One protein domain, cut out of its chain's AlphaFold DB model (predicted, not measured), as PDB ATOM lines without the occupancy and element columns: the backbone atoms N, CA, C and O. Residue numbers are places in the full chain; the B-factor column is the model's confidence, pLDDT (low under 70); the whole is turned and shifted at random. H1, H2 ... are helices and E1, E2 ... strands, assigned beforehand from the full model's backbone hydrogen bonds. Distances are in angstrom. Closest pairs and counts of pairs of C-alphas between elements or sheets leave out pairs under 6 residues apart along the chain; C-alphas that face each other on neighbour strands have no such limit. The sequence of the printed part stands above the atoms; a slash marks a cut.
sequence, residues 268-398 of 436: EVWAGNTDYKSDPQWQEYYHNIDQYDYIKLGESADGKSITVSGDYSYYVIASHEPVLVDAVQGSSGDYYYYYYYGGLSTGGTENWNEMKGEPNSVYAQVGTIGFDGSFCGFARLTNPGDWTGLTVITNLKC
ATOM      1  N   GLU A 268    -125.437  60.466  39.111       96.69
ATOM      2  CA  GLU A 268    -124.564  59.905  40.119       96.69
ATOM      3  C   GLU A 268    -123.114  60.227  39.796       96.69
ATOM      4  O   GLU A 268    -122.731  60.422  38.639       96.69
ATOM      5  N   VAL A 269    -122.290  60.263  40.836       97.81
ATOM      6  CA  VAL A 269    -120.852  60.436  40.692       97.81
ATOM      7  C   VAL A 269    -120.158  59.224  41.279       97.81
ATOM      8  O   VAL A 269    -120.230  58.963  42.479       97.81
ATOM      9  N   TRP A 270    -119.470  58.497  40.412       98.00
ATOM     10  CA  TRP A 270    -118.736  57.280  40.718       98.00
ATOM     11  C   TRP A 270    -117.238  57.520  40.590       98.00
ATOM     12  O   TRP A 270    -116.800  58.426  39.880       98.00
ATOM     13  N   ALA A 271    -116.432  56.702  41.256       97.81
ATOM     14  CA  ALA A 271    -114.985  56.783  41.134       97.81
ATOM     15  C   ALA A 271    -114.293  55.431  41.286       97.81
ATOM     16  O   ALA A 271    -114.770  54.553  42.000       97.81
ATOM     17  N   GLY A 272    -113.156  55.274  40.616       97.19
ATOM     18  CA  GLY A 272    -112.429  54.012  40.536       97.19
ATOM     19  C   GLY A 272    -110.964  54.217  40.167       97.19
ATOM     20  O   GLY A 272    -110.523  55.325  39.854       97.19
ATOM     21  N   ASN A 273    -110.184  53.138  40.226       96.81
ATOM     22  CA  ASN A 273    -108.752  53.160  39.898       96.81
ATOM     23  C   ASN A 273    -108.398  52.374  38.632       96.81
ATOM     24  O   ASN A 273    -107.248  52.409  38.195       96.81
ATOM     25  N   THR A 274    -109.371  51.693  38.035       96.38
ATOM     26  CA  THR A 274    -109.195  50.910  36.812       96.38
ATOM     27  C   THR A 274    -109.712  51.699  35.614       96.38
ATOM     28  O   THR A 274    -110.797  52.265  35.662       96.38
ATOM     29  N   ASP A 275    -108.929  51.751  34.532       93.50
ATOM     30  CA  ASP A 275    -109.372  52.327  33.260       93.50
ATOM     31  C   ASP A 275    -109.825  51.225  32.304       93.50
ATOM     32  O   ASP A 275    -109.003  50.488  31.755       93.50
ATOM     33  N   TYR A 276    -111.130  51.150  32.061       93.81
ATOM     34  CA  TYR A 276    -111.702  50.177  31.137       93.81
ATOM     35  C   TYR A 276    -111.602  50.588  29.662       93.81
ATOM     36  O   TYR A 276    -111.879  49.765  28.802       93.81
ATOM     37  N   LYS A 277    -111.129  51.798  29.315       90.81
ATOM     38  CA  LYS A 277    -111.092  52.305  27.920       90.81
ATOM     39  C   LYS A 277    -110.299  51.460  26.922       90.81
ATOM     40  O   LYS A 277    -110.416  51.666  25.717       90.81
ATOM     41  N   SER A 278    -109.418  50.589  27.406       91.00
ATOM     42  CA  SER A 278    -108.657  49.681  26.540       91.00
ATOM     43  C   SER A 278    -109.459  48.457  26.084       91.00
ATOM     44  O   SER A 278    -109.035  47.776  25.151       91.00
ATOM     45  N   ASP A 279    -110.601  48.192  26.717       94.25
ATOM     46  CA  ASP A 279    -111.527  47.131  26.342       94.25
ATOM     47  C   ASP A 279    -112.377  47.563  25.128       94.25
ATOM     48  O   ASP A 279    -112.863  48.695  25.100       94.25
ATOM     49  N   PRO A 280    -112.581  46.714  24.106       92.12
ATOM     50  CA  PRO A 280    -113.486  47.020  22.997       92.12
ATOM     51  C   PRO A 280    -114.922  47.372  23.419       92.12
ATOM     52  O   PRO A 280    -115.552  48.176  22.739       92.12
ATOM     53  N   GLN A 281    -115.416  46.815  24.529       90.62
ATOM     54  CA  GLN A 281    -116.756  47.053  25.083       90.62
ATOM     55  C   GLN A 281    -116.731  48.036  26.262       90.62
ATOM     56  O   GLN A 281    -117.617  48.029  27.111       90.62
ATOM     57  N   TRP A 282    -115.719  48.907  26.340       92.06
ATOM     58  CA  TRP A 282    -115.509  49.815  27.473       92.06
ATOM     59  C   TRP A 282    -116.739  50.649  27.877       92.06
ATOM     60  O   TRP A 282    -116.849  51.035  29.036       92.06
ATOM     61  N   GLN A 283    -117.649  50.948  26.946       88.38
ATOM     62  CA  GLN A 283    -118.871  51.712  27.216       88.38
ATOM     63  C   GLN A 283    -119.829  50.953  28.143       88.38
ATOM     64  O   GLN A 283    -120.376  51.555  29.064       88.38
ATOM     65  N   GLU A 284    -119.963  49.634  27.972       88.06
ATOM     66  CA  GLU A 284    -120.839  48.783  28.792       88.06
ATOM     67  C   GLU A 284    -120.453  48.826  30.276       88.06
ATOM     68  O   GLU A 284    -121.320  48.728  31.146       88.06
ATOM     69  N   TYR A 285    -119.165  49.040  30.572       91.38
ATOM     70  CA  TYR A 285    -118.669  49.188  31.939       91.38
ATOM     71  C   TYR A 285    -119.209  50.439  32.626       91.38
ATOM     72  O   TYR A 285    -119.465  50.423  33.823       91.38
ATOM     73  N   TYR A 286    -119.373  51.529  31.878       90.50
ATOM     74  CA  TYR A 286    -119.858  52.792  32.428       90.50
ATOM     75  C   TYR A 286    -121.391  52.869  32.434       90.50
ATOM     76  O   TYR A 286    -121.944  53.516  33.318       90.50
ATOM     77  N   HIS A 287    -122.077  52.162  31.528       86.44
ATOM     78  CA  HIS A 287    -123.537  51.991  31.585       86.44
ATOM     79  C   HIS A 287    -123.994  51.030  32.694       86.44
ATOM     80  O   HIS A 287    -125.118  51.143  33.162       86.44
ATOM     81  N   ASN A 288    -123.128  50.121  33.151       88.12
ATOM     82  CA  ASN A 288    -123.404  49.202  34.263       88.12
ATOM     83  C   ASN A 288    -122.400  49.409  35.407       88.12
ATOM     84  O   ASN A 288    -121.870  48.451  35.969       88.12
ATOM     85  N   ILE A 289    -122.058  50.667  35.696       93.19
ATOM     86  CA  ILE A 289    -120.947  51.037  36.590       93.19
ATOM     87  C   ILE A 289    -121.069  50.467  38.011       93.19
ATOM     88  O   ILE A 289    -120.055  50.214  38.663       93.19
ATOM     89  N   ASP A 290    -122.291  50.197  38.461       90.31
ATOM     90  CA  ASP A 290    -122.619  49.579  39.743       90.31
ATOM     91  C   ASP A 290    -122.241  48.088  39.831       90.31
ATOM     92  O   ASP A 290    -122.177  47.528  40.929       90.31
ATOM     93  N   GLN A 291    -121.932  47.449  38.699       92.44
ATOM     94  CA  GLN A 291    -121.517  46.047  38.610       92.44
ATOM     95  C   GLN A 291    -119.987  45.853  38.622       92.44
ATOM     96  O   GLN A 291    -119.514  44.712  38.578       92.44
ATOM     97  N   TYR A 292    -119.200  46.934  38.699       94.00
ATOM     98  CA  TYR A 292    -117.733  46.907  38.592       94.00
ATOM     99  C   TYR A 292    -117.019  47.440  39.848       94.00
ATOM    100  O   TYR A 292    -117.599  47.538  40.926       94.00
ATOM    101  N   ASP A 293    -115.714  47.722  39.750       95.81
ATOM    102  CA  ASP A 293    -114.867  48.157  40.872       95.81
ATOM    103  C   ASP A 293    -114.994  49.654  41.221       95.81
ATOM    104  O   ASP A 293    -114.229  50.175  42.041       95.81
ATOM    105  N   TYR A 294    -115.959  50.342  40.611       97.12
ATOM    106  CA  TYR A 294    -116.272  51.735  40.881       97.12
ATOM    107  C   TYR A 294    -117.122  51.878  42.150       97.12
ATOM    108  O   TYR A 294    -117.957  51.044  42.485       97.12
ATOM    109  N   ILE A 295    -116.904  52.975  42.872       97.44
ATOM    110  CA  ILE A 295    -117.588  53.306  44.120       97.44
ATOM    111  C   ILE A 295    -118.405  54.575  43.903       97.44
ATOM    112  O   ILE A 295    -117.862  55.606  43.502       97.44
ATOM    113  N   LYS A 296    -119.699  54.517  44.220       97.44
ATOM    114  CA  LYS A 296    -120.579  55.686  44.233       97.44
ATOM    115  C   LYS A 296    -120.156  56.644  45.345       97.44
ATOM    116  O   LYS A 296    -120.159  56.284  46.522       97.44
ATOM    117  N   LEU A 297    -119.768  57.858  44.967       97.31
ATOM    118  CA  LEU A 297    -119.335  58.914  45.884       97.31
ATOM    119  C   LEU A 297    -120.480  59.847  46.289       97.31
ATOM    120  O   LEU A 297    -120.443  60.425  47.375       97.31
ATOM    121  N   GLY A 298    -121.478  60.006  45.420       96.62
ATOM    122  CA  GLY A 298    -122.643  60.845  45.663       96.62
ATOM    123  C   GLY A 298    -123.643  60.786  44.517       96.62
ATOM    124  O   GLY A 298    -123.409  60.146  43.493       96.62
ATOM    125  N   GLU A 299    -124.770  61.453  44.714       96.75
ATOM    126  CA  GLU A 299    -125.887  61.497  43.777       96.75
ATOM    127  C   GLU A 299    -126.598  62.844  43.867       96.75
ATOM    128  O   GLU A 299    -126.561  63.508  44.907       96.75
ATOM    129  N   SER A 300    -127.246  63.234  42.776       94.44
ATOM    130  CA  SER A 300    -128.099  64.409  42.700       94.44
ATOM    131  C   SER A 300    -129.486  63.985  42.247       94.44
ATOM    132  O   SER A 300    -129.665  63.543  41.115       94.44
ATOM    133  N   ALA A 301    -130.470  64.112  43.135       90.44
ATOM    134  CA  ALA A 301    -131.858  63.783  42.824       90.44
ATOM    135  C   ALA A 301    -132.478  64.766  41.826       90.44
ATOM    136  O   ALA A 301    -133.224  64.376  40.944       90.44
ATOM    137  N   ASP A 302    -132.164  66.052  41.945       84.19
ATOM    138  CA  ASP A 302    -132.787  67.116  41.156       84.19
ATOM    139  C   ASP A 302    -131.897  67.628  40.019       84.19
ATOM    140  O   ASP A 302    -132.249  68.605  39.364       84.19
ATOM    141  N   GLY A 303    -130.752  66.984  39.786       90.50
ATOM    142  CA  GLY A 303    -129.794  67.377  38.756       90.50
ATOM    143  C   GLY A 303    -128.978  68.618  39.113       90.50
ATOM    144  O   GLY A 303    -128.271  69.129  38.251       90.50
ATOM    145  N   LYS A 304    -129.049  69.118  40.355       90.88
ATOM    146  CA  LYS A 304    -128.211  70.233  40.820       90.88
ATOM    147  C   LYS A 304    -126.763  69.824  41.021       90.88
ATOM    148  O   LYS A 304    -126.442  68.638  41.132       90.88
ATOM    149  N   SER A 305    -125.908  70.832  41.142       93.75
ATOM    150  CA  SER A 305    -124.505  70.687  41.500       93.75
ATOM    151  C   SER A 305    -124.327  69.917  42.808       93.75
ATOM    152  O   SER A 305    -125.028  70.175  43.787       93.75
ATOM    153  N   ILE A 306    -123.359  69.001  42.844       95.56
ATOM    154  CA  ILE A 306    -122.956  68.300  44.068       95.56
ATOM    155  C   ILE A 306    -121.441  68.303  44.201       95.56
ATOM    156  O   ILE A 306    -120.720  68.276  43.202       95.56
ATOM    157  N   THR A 307    -120.967  68.275  45.446       95.44
ATOM    158  CA  THR A 307    -119.556  68.069  45.776       95.44
ATOM    159  C   THR A 307    -119.384  66.723  46.462       95.44
ATOM    160  O   THR A 307    -120.059  66.426  47.446       95.44
ATOM    161  N   VAL A 308    -118.456  65.916  45.960       96.69
ATOM    162  CA  VAL A 308    -118.131  64.591  46.491       96.69
ATOM    163  C   VAL A 308    -116.656  64.503  46.863       96.69
ATOM    164  O   VAL A 308    -115.815  65.208  46.309       96.69
ATOM    165  N   SER A 309    -116.326  63.631  47.813       96.75
ATOM    166  CA  SER A 309    -114.952  63.400  48.277       96.75
ATOM    167  C   SER A 309    -114.488  61.986  47.935       96.75
ATOM    168  O   SER A 309    -115.255  61.032  48.033       96.75
ATOM    169  N   GLY A 310    -113.218  61.841  47.575       95.62
ATOM    170  CA  GLY A 310    -112.584  60.570  47.243       95.62
ATOM    171  C   GLY A 310    -111.287  60.776  46.468       95.62
ATOM    172  O   GLY A 310    -111.259  61.589  45.554       95.62
ATOM    173  N   ASP A 311    -110.231  60.043  46.820       96.31
ATOM    174  CA  ASP A 311    -108.940  60.038  46.116       96.31
ATOM    175  C   ASP A 311    -108.887  58.824  45.176       96.31
ATOM    176  O   ASP A 311    -108.660  57.691  45.611       96.31
ATOM    177  N   TYR A 312    -109.201  59.059  43.902       96.88
ATOM    178  CA  TYR A 312    -109.330  58.024  42.876       96.88
ATOM    179  C   TYR A 312    -108.698  58.477  41.571       96.88
ATOM    180  O   TYR A 312    -108.700  59.660  41.248       96.88
ATOM    181  N   SER A 313    -108.212  57.527  40.778       95.88
ATOM    182  CA  SER A 313    -107.609  57.834  39.476       95.88
ATOM    183  C   SER A 313    -108.639  58.332  38.457       95.88
ATOM    184  O   SER A 313    -108.290  59.100  37.558       95.88
ATOM    185  N   TYR A 314    -109.900  57.915  38.596       96.31
ATOM    186  CA  TYR A 314    -110.976  58.214  37.658       96.31
ATOM    187  C   TYR A 314    -112.262  58.581  38.380       96.31
ATOM    188  O   TYR A 314    -112.622  57.944  39.368       96.31
ATOM    189  N   TYR A 315    -112.978  59.551  37.819       97.12
ATOM    190  CA  TYR A 315    -114.339  59.906  38.212       97.12
ATOM    191  C   TYR A 315    -115.275  59.716  37.021       97.12
ATOM    192  O   TYR A 315    -114.854  59.864  35.875       97.12
ATOM    193  N   VAL A 316    -116.532  59.382  37.277       97.31
ATOM    194  CA  VAL A 316    -117.563  59.206  36.254       97.31
ATOM    195  C   VAL A 316    -118.819  59.914  36.726       97.31
ATOM    196  O   VAL A 316    -119.320  59.621  37.807       97.31
ATOM    197  N   ILE A 317    -119.307  60.846  35.919       97.38
ATOM    198  CA  ILE A 317    -120.646  61.415  36.050       97.38
ATOM    199  C   ILE A 317    -121.548  60.508  35.219       97.38
ATOM    200  O   ILE A 317    -121.371  60.468  34.006       97.38
ATOM    201  N   ALA A 318    -122.436  59.748  35.850       95.56
ATOM    202  CA  ALA A 318    -123.363  58.836  35.183       95.56
ATOM    203  C   ALA A 318    -124.784  59.375  35.354       95.56
ATOM    204  O   ALA A 318    -125.224  59.594  36.482       95.56
ATOM    205  N   SER A 319    -125.474  59.659  34.257       93.88
ATOM    206  CA  SER A 319    -126.764  60.343  34.273       93.88
ATOM    207  C   SER A 319    -127.904  59.376  33.957       93.88
ATOM    208  O   SER A 319    -127.797  58.571  33.037       93.88
ATOM    209  N   HIS A 320    -128.995  59.461  34.715       88.31
ATOM    210  CA  HIS A 320    -130.253  58.751  34.444       88.31
ATOM    211  C   HIS A 320    -131.144  59.546  33.482       88.31
ATOM    212  O   HIS A 320    -131.954  58.982  32.760       88.31
ATOM    213  N   GLU A 321    -130.934  60.859  33.403       87.81
ATOM    214  CA  GLU A 321    -131.598  61.778  32.475       87.81
ATOM    215  C   GLU A 321    -130.602  62.818  31.931       87.81
ATOM    216  O   GLU A 321    -129.529  62.973  32.513       87.81
ATOM    217  N   PRO A 322    -130.914  63.554  30.849       90.25
ATOM    218  CA  PRO A 322    -130.041  64.620  30.368       90.25
ATOM    219  C   PRO A 322    -129.747  65.676  31.447       90.25
ATOM    220  O   PRO A 322    -130.645  66.350  31.958       90.25
ATOM    221  N   VAL A 323    -128.466  65.852  31.775       93.12
ATOM    222  CA  VAL A 323    -127.965  66.839  32.741       93.12
ATOM    223  C   VAL A 323    -127.002  67.792  32.047       93.12
ATOM    224  O   VAL A 323    -125.997  67.384  31.468       93.12
ATOM    225  N   LEU A 324    -127.284  69.092  32.142       93.69
ATOM    226  CA  LEU A 324    -126.438  70.141  31.580       93.69
ATOM    227  C   LEU A 324    -125.338  70.529  32.576       93.69
ATOM    228  O   LEU A 324    -125.598  71.170  33.596       93.69
ATOM    229  N   VAL A 325    -124.103  70.155  32.259       95.94
ATOM    230  CA  VAL A 325    -122.889  70.387  33.050       95.94
ATOM    231  C   VAL A 325    -122.107  71.573  32.469       95.94
ATOM    232  O   VAL A 325    -121.659  71.522  31.327       95.94
ATOM    233  N   ASP A 326    -121.937  72.632  33.264       95.69
ATOM    234  CA  ASP A 326    -121.169  73.852  32.941       95.69
ATOM    235  C   ASP A 326    -119.670  73.615  33.163       95.69
ATOM    236  O   ASP A 326    -118.830  73.998  32.362       95.69
ATOM    237  N   ALA A 327    -119.314  72.950  34.266       95.88
ATOM    238  CA  ALA A 327    -117.921  72.693  34.609       95.88
ATOM    239  C   ALA A 327    -117.767  71.535  35.599       95.88
ATOM    240  O   ALA A 327    -118.696  71.160  36.315       95.88
ATOM    241  N   VAL A 328    -116.543  71.015  35.689       96.44
ATOM    242  CA  VAL A 328    -116.122  70.110  36.762       96.44
ATOM    243  C   VAL A 328    -114.927  70.716  37.486       96.44
ATOM    244  O   VAL A 328    -113.916  71.038  36.859       96.44
ATOM    245  N   GLN A 329    -115.040  70.870  38.803       95.69
ATOM    246  CA  GLN A 329    -114.012  71.456  39.661       95.69
ATOM    247  C   GLN A 329    -113.450  70.397  40.611       95.69
ATOM    248  O   GLN A 329    -114.205  69.632  41.197       95.69
ATOM    249  N   GLY A 330    -112.135  70.334  40.778       95.69
ATOM    250  CA  GLY A 330    -111.500  69.474  41.770       95.69
ATOM    251  C   GLY A 330    -111.498  70.073  43.167       95.69
ATOM    252  O   GLY A 330    -111.666  71.277  43.354       95.69
ATOM    253  N   SER A 331    -111.183  69.251  44.167       95.31
ATOM    254  CA  SER A 331    -111.026  69.701  45.558       95.31
ATOM    255  C   SER A 331    -109.922  70.750  45.775       95.31
ATOM    256  O   SER A 331    -109.902  71.392  46.824       95.31
ATOM    257  N   SER A 332    -108.993  70.930  44.825       93.06
ATOM    258  CA  SER A 332    -107.987  72.005  44.851       93.06
ATOM    259  C   SER A 332    -108.554  73.380  44.466       93.06
ATOM    260  O   SER A 332    -107.885  74.394  44.663       93.06
ATOM    261  N   GLY A 333    -109.777  73.424  43.928       92.56
ATOM    262  CA  GLY A 333    -110.389  74.606  43.325       92.56
ATOM    263  C   GLY A 333    -110.091  74.760  41.830       92.56
ATOM    264  O   GLY A 333    -110.712  75.600  41.178       92.56
ATOM    265  N   ASP A 334    -109.191  73.947  41.271       93.62
ATOM    266  CA  ASP A 334    -108.889  73.956  39.841       93.62
ATOM    267  C   ASP A 334    -109.983  73.258  39.031       93.62
ATOM    268  O   ASP A 334    -110.572  72.266  39.461       93.62
ATOM    269  N   TYR A 335    -110.223  73.746  37.818       94.12
ATOM    270  CA  TYR A 335    -111.205  73.165  36.907       94.12
ATOM    271  C   TYR A 335    -110.597  72.097  35.998       94.12
ATOM    272  O   TYR A 335    -109.397  72.095  35.711       94.12
ATOM    273  N   TYR A 336    -111.436  71.190  35.501       94.19
ATOM    274  CA  TYR A 336    -111.010  70.155  34.570       94.19
ATOM    275  C   TYR A 336    -110.603  70.764  33.218       94.19
ATOM    276  O   TYR A 336    -111.446  71.225  32.447       94.19
ATOM    277  N   TYR A 337    -109.308  70.733  32.894       91.25
ATOM    278  CA  TYR A 337    -108.773  71.187  31.607       91.25
ATOM    279  C   TYR A 337    -108.179  70.027  30.797       91.25
ATOM    280  O   TYR A 337    -107.386  69.224  31.281       91.25
ATOM    281  N   TYR A 338    -108.509  69.981  29.503       67.69
ATOM    282  CA  TYR A 338    -108.135  68.880  28.602       67.69
ATOM    283  C   TYR A 338    -106.645  68.809  28.240       67.69
ATOM    284  O   TYR A 338    -106.150  67.727  27.925       67.69
ATOM    285  N   TYR A 339    -105.929  69.939  28.264       65.62
ATOM    286  CA  TYR A 339    -104.636  70.096  27.582       65.62
ATOM    287  C   TYR A 339    -103.517  69.143  28.031       65.62
ATOM    288  O   TYR A 339    -102.520  69.031  27.322       65.62
ATOM    289  N   TYR A 340    -103.674  68.434  29.151       57.16
ATOM    290  CA  TYR A 340    -102.605  67.618  29.722       57.16
ATOM    291  C   TYR A 340    -102.872  66.105  29.797       57.16
ATOM    292  O   TYR A 340    -101.900  65.369  29.945       57.16
ATOM    293  N   TYR A 341    -104.110  65.601  29.644       56.22
ATOM    294  CA  TYR A 341    -104.410  64.257  30.186       56.22
ATOM    295  C   TYR A 341    -105.162  63.238  29.320       56.22
ATOM    296  O   TYR A 341    -105.350  62.121  29.793       56.22
ATOM    297  N   GLY A 342    -105.576  63.527  28.076       61.09
ATOM    298  CA  GLY A 342    -106.200  62.508  27.195       61.09
ATOM    299  C   GLY A 342    -107.385  61.738  27.824       61.09
ATOM    300  O   GLY A 342    -107.721  60.628  27.404       61.09
ATOM    301  N   GLY A 343    -107.980  62.312  28.873       76.62
ATOM    302  CA  GLY A 343    -108.635  61.553  29.935       76.62
ATOM    303  C   GLY A 343    -110.149  61.640  29.956       76.62
ATOM    304  O   GLY A 343    -110.771  60.971  30.774       76.62
ATOM    305  N   LEU A 344    -110.752  62.442  29.075       82.50
ATOM    306  CA  LEU A 344    -112.204  62.462  28.961       82.50
ATOM    307  C   LEU A 344    -112.680  61.355  28.020       82.50
ATOM    308  O   LEU A 344    -112.110  61.149  26.944       82.50
ATOM    309  N   SER A 345    -113.712  60.629  28.423       85.06
ATOM    310  CA  SER A 345    -114.455  59.717  27.554       85.06
ATOM    311  C   SER A 345    -115.919  59.769  27.902       85.06
ATOM    312  O   SER A 345    -116.266  59.926  29.067       85.06
ATOM    313  N   THR A 346    -116.754  59.685  26.882       86.44
ATOM    314  CA  THR A 346    -118.179  59.938  27.011       86.44
ATOM    315  C   THR A 346    -118.972  58.910  26.219       86.44
ATOM    316  O   THR A 346    -118.512  58.447  25.173       86.44
ATOM    317  N   GLY A 347    -120.162  58.585  26.709       86.31
ATOM    318  CA  GLY A 347    -121.224  57.884  25.988       86.31
ATOM    319  C   GLY A 347    -122.522  58.647  26.231       86.31
ATOM    320  O   GLY A 347    -122.717  59.131  27.343       86.31
ATOM    321  N   GLY A 348    -123.336  58.868  25.194       85.75
ATOM    322  CA  GLY A 348    -124.537  59.710  25.308       85.75
ATOM    323  C   GLY A 348    -124.233  61.103  25.874       85.75
ATOM    324  O   GLY A 348    -124.848  61.524  26.841       85.75
ATOM    325  N   THR A 349    -123.192  61.790  25.385       89.50
ATOM    326  CA  THR A 349    -122.862  63.156  25.834       89.50
ATOM    327  C   THR A 349    -122.666  64.077  24.644       89.50
ATOM    328  O   THR A 349    -121.822  63.814  23.782       89.50
ATOM    329  N   GLU A 350    -123.369  65.201  24.647       91.00
ATOM    330  CA  GLU A 350    -123.266  66.242  23.631       91.00
ATOM    331  C   GLU A 350    -122.438  67.421  24.133       91.00
ATOM    332  O   GLU A 350    -122.383  67.703  25.332       91.00
ATOM    333  N   ASN A 351    -121.769  68.120  23.211       91.81
ATOM    334  CA  ASN A 351    -120.972  69.314  23.517       91.81
ATOM    335  C   ASN A 351    -120.013  69.117  24.702       91.81
ATOM    336  O   ASN A 351    -119.739  70.026  25.473       91.81
ATOM    337  N   TRP A 352    -119.446  67.918  24.837       92.06
ATOM    338  CA  TRP A 352    -118.602  67.521  25.970       92.06
ATOM    339  C   TRP A 352    -117.399  68.443  26.234       92.06
ATOM    340  O   TRP A 352    -116.784  68.384  27.295       92.06
ATOM    341  N   ASN A 353    -117.001  69.267  25.261       92.12
ATOM    342  CA  ASN A 353    -115.947  70.258  25.447       92.12
ATOM    343  C   ASN A 353    -116.348  71.390  26.395       92.12
ATOM    344  O   ASN A 353    -115.451  72.014  26.952       92.12
ATOM    345  N   GLU A 354    -117.643  71.628  26.573       94.31
ATOM    346  CA  GLU A 354    -118.164  72.785  27.292       94.31
ATOM    347  C   GLU A 354    -118.087  72.611  28.815       94.31
ATOM    348  O   GLU A 354    -117.840  73.586  29.502       94.31
ATOM    349  N   MET A 355    -118.085  71.377  29.349       94.44
ATOM    350  CA  MET A 355    -117.830  71.119  30.786       94.44
ATOM    351  C   MET A 355    -116.370  71.365  31.233       94.44
ATOM    352  O   MET A 355    -115.964  70.941  32.322       94.44
ATOM    353  N   LYS A 356    -115.529  71.946  30.370       92.88
ATOM    354  CA  LYS A 356    -114.098  72.150  30.622       92.88
ATOM    355  C   LYS A 356    -113.808  73.591  30.999       92.88
ATOM    356  O   LYS A 356    -114.196  74.527  30.309       92.88
ATOM    357  N   GLY A 357    -112.928  73.736  31.978       93.31
ATOM    358  CA  GLY A 357    -112.497  75.032  32.470       93.31
ATOM    359  C   GLY A 357    -113.513  75.689  33.392       93.31
ATOM    360  O   GLY A 357    -114.301  75.011  34.044       93.31
ATOM    361  N   GLU A 358    -113.405  77.007  33.522       93.81
ATOM    362  CA  GLU A 358    -114.272  77.784  34.408       93.81
ATOM    363  C   GLU A 358    -115.723  77.812  33.894       93.81
ATOM    364  O   GLU A 358    -115.917  77.892  32.677       93.81
ATOM    365  N   PRO A 359    -116.727  77.831  34.799       93.75
ATOM    366  CA  PRO A 359    -118.129  77.989  34.436       93.75
ATOM    367  C   PRO A 359    -118.334  79.202  33.533       93.75
ATOM    368  O   PRO A 359    -117.958  80.328  33.878       93.75
ATOM    369  N   ASN A 360    -118.949  78.985  32.378       91.88
ATOM    370  CA  ASN A 360    -119.154  80.007  31.357       91.88
ATOM    371  C   ASN A 360    -120.607  80.044  30.844       91.88
ATOM    372  O   ASN A 360    -120.935  80.882  30.003       91.88
ATOM    373  N   SER A 361    -121.488  79.204  31.408       90.19
ATOM    374  CA  SER A 361    -122.892  79.039  31.009       90.19
ATOM    375  C   SER A 361    -123.080  78.532  29.575       90.19
ATOM    376  O   SER A 361    -124.120  78.776  28.960       90.19
ATOM    377  N   VAL A 362    -122.080  77.820  29.063       90.56
ATOM    378  CA  VAL A 362    -122.153  76.932  27.907       90.56
ATOM    379  C   VAL A 362    -122.007  75.517  28.456       90.56
ATOM    380  O   VAL A 362    -121.116  75.244  29.251       90.56
ATOM    381  N   TYR A 363    -122.923  74.625  28.094       93.50
ATOM    382  CA  TYR A 363    -123.089  73.363  28.809       93.50
ATOM    383  C   TYR A 363    -122.756  72.170  27.924       93.50
ATOM    384  O   TYR A 363    -123.108  72.135  26.744       93.50
ATOM    385  N   ALA A 364    -122.127  71.165  28.525       95.00
ATOM    386  CA  ALA A 364    -122.151  69.812  28.001       95.00
ATOM    387  C   ALA A 364    -123.412  69.115  28.510       95.00
ATOM    388  O   ALA A 364    -123.719  69.206  29.696       95.00
ATOM    389  N   GLN A 365    -124.113  68.387  27.653       94.50
ATOM    390  CA  GLN A 365    -125.232  67.554  28.084       94.50
ATOM    391  C   GLN A 365    -124.717  66.142  28.331       94.50
ATOM    392  O   GLN A 365    -124.281  65.492  27.387       94.50
ATOM    393  N   VAL A 366    -124.729  65.680  29.580       94.50
ATOM    394  CA  VAL A 366    -124.442  64.285  29.939       94.50
ATOM    395  C   VAL A 366    -125.776  63.554  30.016       94.50
ATOM    396  O   VAL A 366    -126.622  63.936  30.818       94.50
ATOM    397  N   GLY A 367    -125.965  62.553  29.164       90.12
ATOM    398  CA  GLY A 367    -127.246  61.892  28.941       90.12
ATOM    399  C   GLY A 367    -127.879  62.297  27.612       90.12
ATOM    400  O   GLY A 367    -127.875  63.473  27.239       90.12
ATOM    401  N   THR A 368    -128.452  61.328  26.905       81.94
ATOM    402  CA  THR A 368    -129.315  61.554  25.737       81.94
ATOM    403  C   THR A 368    -130.675  60.917  25.979       81.94
ATOM    404  O   THR A 368    -130.763  59.861  26.599       81.94
ATOM    405  N   ILE A 369    -131.737  61.558  25.496       69.69
ATOM    406  CA  ILE A 369    -133.080  60.966  25.501       69.69
ATOM    407  C   ILE A 369    -133.046  59.733  24.580       69.69
ATOM    408  O   ILE A 369    -132.432  59.793  23.516       69.69
ATOM    409  N   GLY A 370    -133.658  58.621  24.998       59.72
ATOM    410  CA  GLY A 370    -133.801  57.422  24.159       59.72
ATOM    411  C   GLY A 370    -132.740  56.328  24.333       59.72
ATOM    412  O   GLY A 370    -132.543  55.541  23.416       59.72
ATOM    413  N   PHE A 371    -132.047  56.261  25.474       55.66
ATOM    414  CA  PHE A 371    -131.210  55.098  25.799       55.66
ATOM    415  C   PHE A 371    -131.985  54.115  26.694       55.66
ATOM    416  O   PHE A 371    -132.563  54.524  27.698       55.66
ATOM    417  N   ASP A 372    -131.944  52.830  26.354       56.03
ATOM    418  CA  ASP A 372    -132.618  51.672  26.980       56.03
ATOM    419  C   ASP A 372    -131.905  51.129  28.240       56.03
ATOM    420  O   ASP A 372    -132.161  50.025  28.721       56.03
ATOM    421  N   GLY A 373    -130.953  51.896  28.776       55.38
ATOM    422  CA  GLY A 373    -130.088  51.483  29.875       55.38
ATOM    423  C   GLY A 373    -130.440  52.124  31.214       55.38
ATOM    424  O   GLY A 373    -131.118  53.145  31.294       55.38
ATOM    425  N   SER A 374    -129.858  51.585  32.290       69.06
ATOM    426  CA  SER A 374    -129.915  52.192  33.628       69.06
ATOM    427  C   SER A 374    -129.270  53.577  33.704       69.06
ATOM    428  O   SER A 374    -129.541  54.296  34.649       69.06
ATOM    429  N   PHE A 375    -128.417  53.956  32.746       79.81
ATOM    430  CA  PHE A 375    -127.918  55.323  32.585       79.81
ATOM    431  C   PHE A 375    -128.031  55.739  31.121       79.81
ATOM    432  O   PHE A 375    -127.533  55.038  30.234       79.81
ATOM    433  N   CYS A 376    -128.603  56.916  30.882       86.12
ATOM    434  CA  CYS A 376    -128.782  57.491  29.553       86.12
ATOM    435  C   CYS A 376    -127.517  58.172  29.003       86.12
ATOM    436  O   CYS A 376    -127.479  58.603  27.851       86.12
ATOM    437  N   GLY A 377    -126.461  58.279  29.816       92.00
ATOM    438  CA  GLY A 377    -125.152  58.754  29.388       92.00
ATOM    439  C   GLY A 377    -124.147  58.849  30.529       92.00
ATOM    440  O   GLY A 377    -124.468  58.677  31.706       92.00
ATOM    441  N   PHE A 378    -122.890  59.106  30.175       95.00
ATOM    442  CA  PHE A 378    -121.830  59.306  31.151       95.00
ATOM    443  C   PHE A 378    -120.686  60.180  30.631       95.00
ATOM    444  O   PHE A 378    -120.340  60.170  29.447       95.00
ATOM    445  N   ALA A 379    -120.012  60.851  31.564       95.44
ATOM    446  CA  ALA A 379    -118.750  61.541  31.350       95.44
ATOM    447  C   ALA A 379    -117.691  61.027  32.329       95.44
ATOM    448  O   ALA A 379    -117.741  61.277  33.533       95.44
ATOM    449  N   ARG A 380    -116.698  60.312  31.802       95.75
ATOM    450  CA  ARG A 380    -115.555  59.788  32.551       95.75
ATOM    451  C   ARG A 380    -114.389  60.764  32.485       95.75
ATOM    452  O   ARG A 380    -113.950  61.116  31.392       95.75
ATOM    453  N   LEU A 381    -113.814  61.107  33.637       95.12
ATOM    454  CA  LEU A 381    -112.698  62.036  33.816       95.12
ATOM    455  C   LEU A 381    -111.468  61.330  34.412       95.12
ATOM    456  O   LEU A 381    -111.597  60.526  35.334       95.12
ATOM    457  N   THR A 382    -110.265  61.654  33.924       95.31
ATOM    458  CA  THR A 382    -109.006  61.275  34.599       95.31
ATOM    459  C   THR A 382    -108.683  62.300  35.675       95.31
ATOM    460  O   THR A 382    -108.562  63.479  35.359       95.31
ATOM    461  N   ASN A 383    -108.477  61.867  36.915       94.56
ATOM    462  CA  ASN A 383    -107.989  62.742  37.975       94.56
ATOM    463  C   ASN A 383    -106.603  63.312  37.592       94.56
ATOM    464  O   ASN A 383    -105.696  62.526  37.299       94.56
ATOM    465  N   PRO A 384    -106.405  64.645  37.583       92.00
ATOM    466  CA  PRO A 384    -105.116  65.258  37.249       92.00
ATOM    467  C   PRO A 384    -104.003  64.989  38.282       92.00
ATOM    468  O   PRO A 384    -102.846  65.314  38.012       92.00
ATOM    469  N   GLY A 385    -104.318  64.348  39.412       86.88
ATOM    470  CA  GLY A 385    -103.360  63.739  40.339       86.88
ATOM    471  C   GLY A 385    -103.365  64.319  41.753       86.88
ATOM    472  O   GLY A 385    -102.690  63.777  42.624       86.88
ATOM    473  N   ASP A 386    -104.100  65.400  41.992       88.25
ATOM    474  CA  ASP A 386    -104.193  66.090  43.282       88.25
ATOM    475  C   ASP A 386    -105.636  66.281  43.772       88.25
ATOM    476  O   ASP A 386    -105.855  66.856  44.842       88.25
ATOM    477  N   TRP A 387    -106.627  65.781  43.029       94.88
ATOM    478  CA  TRP A 387    -108.018  65.857  43.454       94.88
ATOM    479  C   TRP A 387    -108.320  64.753  44.462       94.88
ATOM    480  O   TRP A 387    -108.128  63.569  44.199       94.88
ATOM    481  N   THR A 388    -108.849  65.153  45.612       96.25
ATOM    482  CA  THR A 388    -109.413  64.277  46.644       96.25
ATOM    483  C   THR A 388    -110.938  64.380  46.675       96.25
ATOM    484  O   THR A 388    -111.567  64.092  47.693       96.25
ATOM    485  N   GLY A 389    -111.532  64.860  45.587       94.94
ATOM    486  CA  GLY A 389    -112.954  65.122  45.426       94.94
ATOM    487  C   GLY A 389    -113.220  65.937  44.165       94.94
ATOM    488  O   GLY A 389    -112.292  66.523  43.600       94.94
ATOM    489  N   LEU A 390    -114.483  65.988  43.747       96.50
ATOM    490  CA  LEU A 390    -114.931  66.878  42.679       96.50
ATOM    491  C   LEU A 390    -116.255  67.550  43.016       96.50
ATOM    492  O   LEU A 390    -117.062  67.018  43.776       96.50
ATOM    493  N   THR A 391    -116.490  68.668  42.355       96.81
ATOM    494  CA  THR A 391    -117.766  69.354  42.252       96.81
ATOM    495  C   THR A 391    -118.221  69.299  40.800       96.81
ATOM    496  O   THR A 391    -117.509  69.759  39.903       96.81
ATOM    497  N   VAL A 392    -119.402  68.731  40.563       96.62
ATOM    498  CA  VAL A 392    -120.096  68.818  39.272       96.62
ATOM    499  C   VAL A 392    -120.925  70.092  39.297       96.62
ATOM    500  O   VAL A 392    -121.743  70.253  40.197       96.62
ATOM    501  N   ILE A 393    -120.702  71.006  38.352       94.81
ATOM    502  CA  ILE A 393    -121.399  72.295  38.281       94.81
ATOM    503  C   ILE A 393    -122.400  72.237  37.131       94.81
ATOM    504  O   ILE A 393    -122.002  72.077  35.979       94.81
ATOM    505  N   THR A 394    -123.691  72.375  37.433       94.69
ATOM    506  CA  THR A 394    -124.786  72.216  36.459       94.69
ATOM    507  C   THR A 394    -125.475  73.539  36.104       94.69
ATOM    508  O   THR A 394    -125.306  74.548  36.792       94.69
ATOM    509  N   ASN A 395    -126.311  73.546  35.060       86.81
ATOM    510  CA  ASN A 395    -127.134  74.706  34.678       86.81
ATOM    511  C   ASN A 395    -128.233  75.048  35.695       86.81
ATOM    512  O   ASN A 395    -128.716  76.183  35.712       86.81
ATOM    513  N   LEU A 396    -128.642  74.075  36.517       75.12
ATOM    514  CA  LEU A 396    -129.639  74.244  37.565       75.12
ATOM    515  C   LEU A 396    -129.046  75.072  38.705       75.12
ATOM    516  O   LEU A 396    -128.639  74.571  39.751       75.12
ATOM    517  N   LYS A 397    -128.988  76.379  38.457       66.88
ATOM    518  CA  LYS A 397    -128.727  77.406  39.456       66.88
ATOM    519  C   LYS A 397    -129.986  77.589  40.288       66.88
ATOM    520  O   LYS A 397    -131.104  77.334  39.838       66.88
ATOM    521  N   CYS A 398    -129.802  78.065  41.507       60.94
ATOM    522  CA  CYS A 398    -130.910  78.447  42.365       60.94
ATOM    523  C   CYS A 398    -131.796  79.420  41.584       60.94
ATOM    524  O   CYS A 398    -131.280  80.369  40.988       60.94
TER     525      CYS A 398
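AT A GLANCE: This is residues 268 to 398 of the 436 residues of an uncharacterized protein of Planctomycetes bacterium RBG_13_44_8b (UniProt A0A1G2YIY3). Two strongly twisted sheets lie face to face as a sandwich, E2, E1, E4, E8 and E6 making one and E3, E9, E5 and E7 the other, and the short helix H1 packs on the larger sheet, on the face turned away from the smaller one. Two long stretches without a named element, residues 331 to 344 and 348 to 363, lead from E5 to E6 and from E6 to E7. The printed part has 131 residues, with the order E1, H1, then E2 to E9; both sheets are antiparallel throughout, in the orders just named. The class is mostly strand, though under half of the residues are in named elements. The whole is compact and rounded, with a radius of gyration of the C-alphas of 13.2 A and spans of 33 by 32 by 25 A.

HOW THE PARTS SIT: Begin at E1, residues 268 to 272, an inner strand of the larger sheet. Beside it find E2, residues 295 to 300, antiparallel at 162 degrees, with N 271 and O 295 2.9 A apart. E4, residues 314 to 319, is its other neighbour, antiparallel at 155 degrees; N 270 and O 316 are 2.8 A apart. Next comes E8, residues 377 to 382, antiparallel to E4, with N 317 and O 379 at 2.9 A. The edge strand E6, residues 345 to 347, is antiparallel to E8, with N 380 and O 345 at 2.8 A. H1, residues 282 to 287, is on this sheet at a height of 8.9 A, over E8, and runs slantwise to the strands, at 56 degrees to E8 on the local plane; the closest C-alphas of H1 and E8 are those of Tyr 286 and Phe 378, 6.9 A apart. In H1, 1 of 2 O i to N i+4 pairs is within hydrogen-bond range. Now look at the other sheet: E3, residues 306 to 309, is antiparallel to E9, residues 389 to 394, with N 308 and O 390 at 2.8 A. E5, residues 323 to 330, bends by 70 degrees at residue 326; its pairing is staggered, with E7, residues 364 to 366, over residues 323 to 325 and with E9 over residues 325 to 330. There N 325 and O 364 are 2.8 A apart, and N 391 and O 329 2.7 A. Between the sheets of the sandwich, two sheets face to face, 50 pairs of C-alphas are within 10 A. The closest C-alphas of the edge strands E2 and E3 are those of Leu 297 and Val 308, 5.8 A apart.

IN THESE COORDINATES: Find C-alpha 268 at (-124.564, 59.905, 40.119); from there E1 runs 13.5 A to residue 272. H1 covers residues 282 to 287, E2 residues 295 to 300 over 15.4 A, and E3 residues 306 to 309. E4, residues 314 to 319, is 16.3 A long. Look for C-alpha 323 at (-127.965, 66.839, 32.741), where E5 begins its 19.0 A to residue 330. E6, residues 345 to 347, and E7, residues 364 to 366, have three residues each. E8, residues 377 to 382, is 17.2 A long, and E9, residues 389 to 394, is 16.5 A long, ending at C-alpha 394, (-124.786, 72.216, 36.459).

THE WHOLE: The C-alphas of Pro 280 and Cys 398, the two farthest apart, are 40.8 A from each other. The printed part has no cut. The links E5 to E6 and E6 to E7 are long. The mean pLDDT of the printed part is 89.6; look at residues 338 to 342, 369 to 374 and 397 to 398 for values under 70.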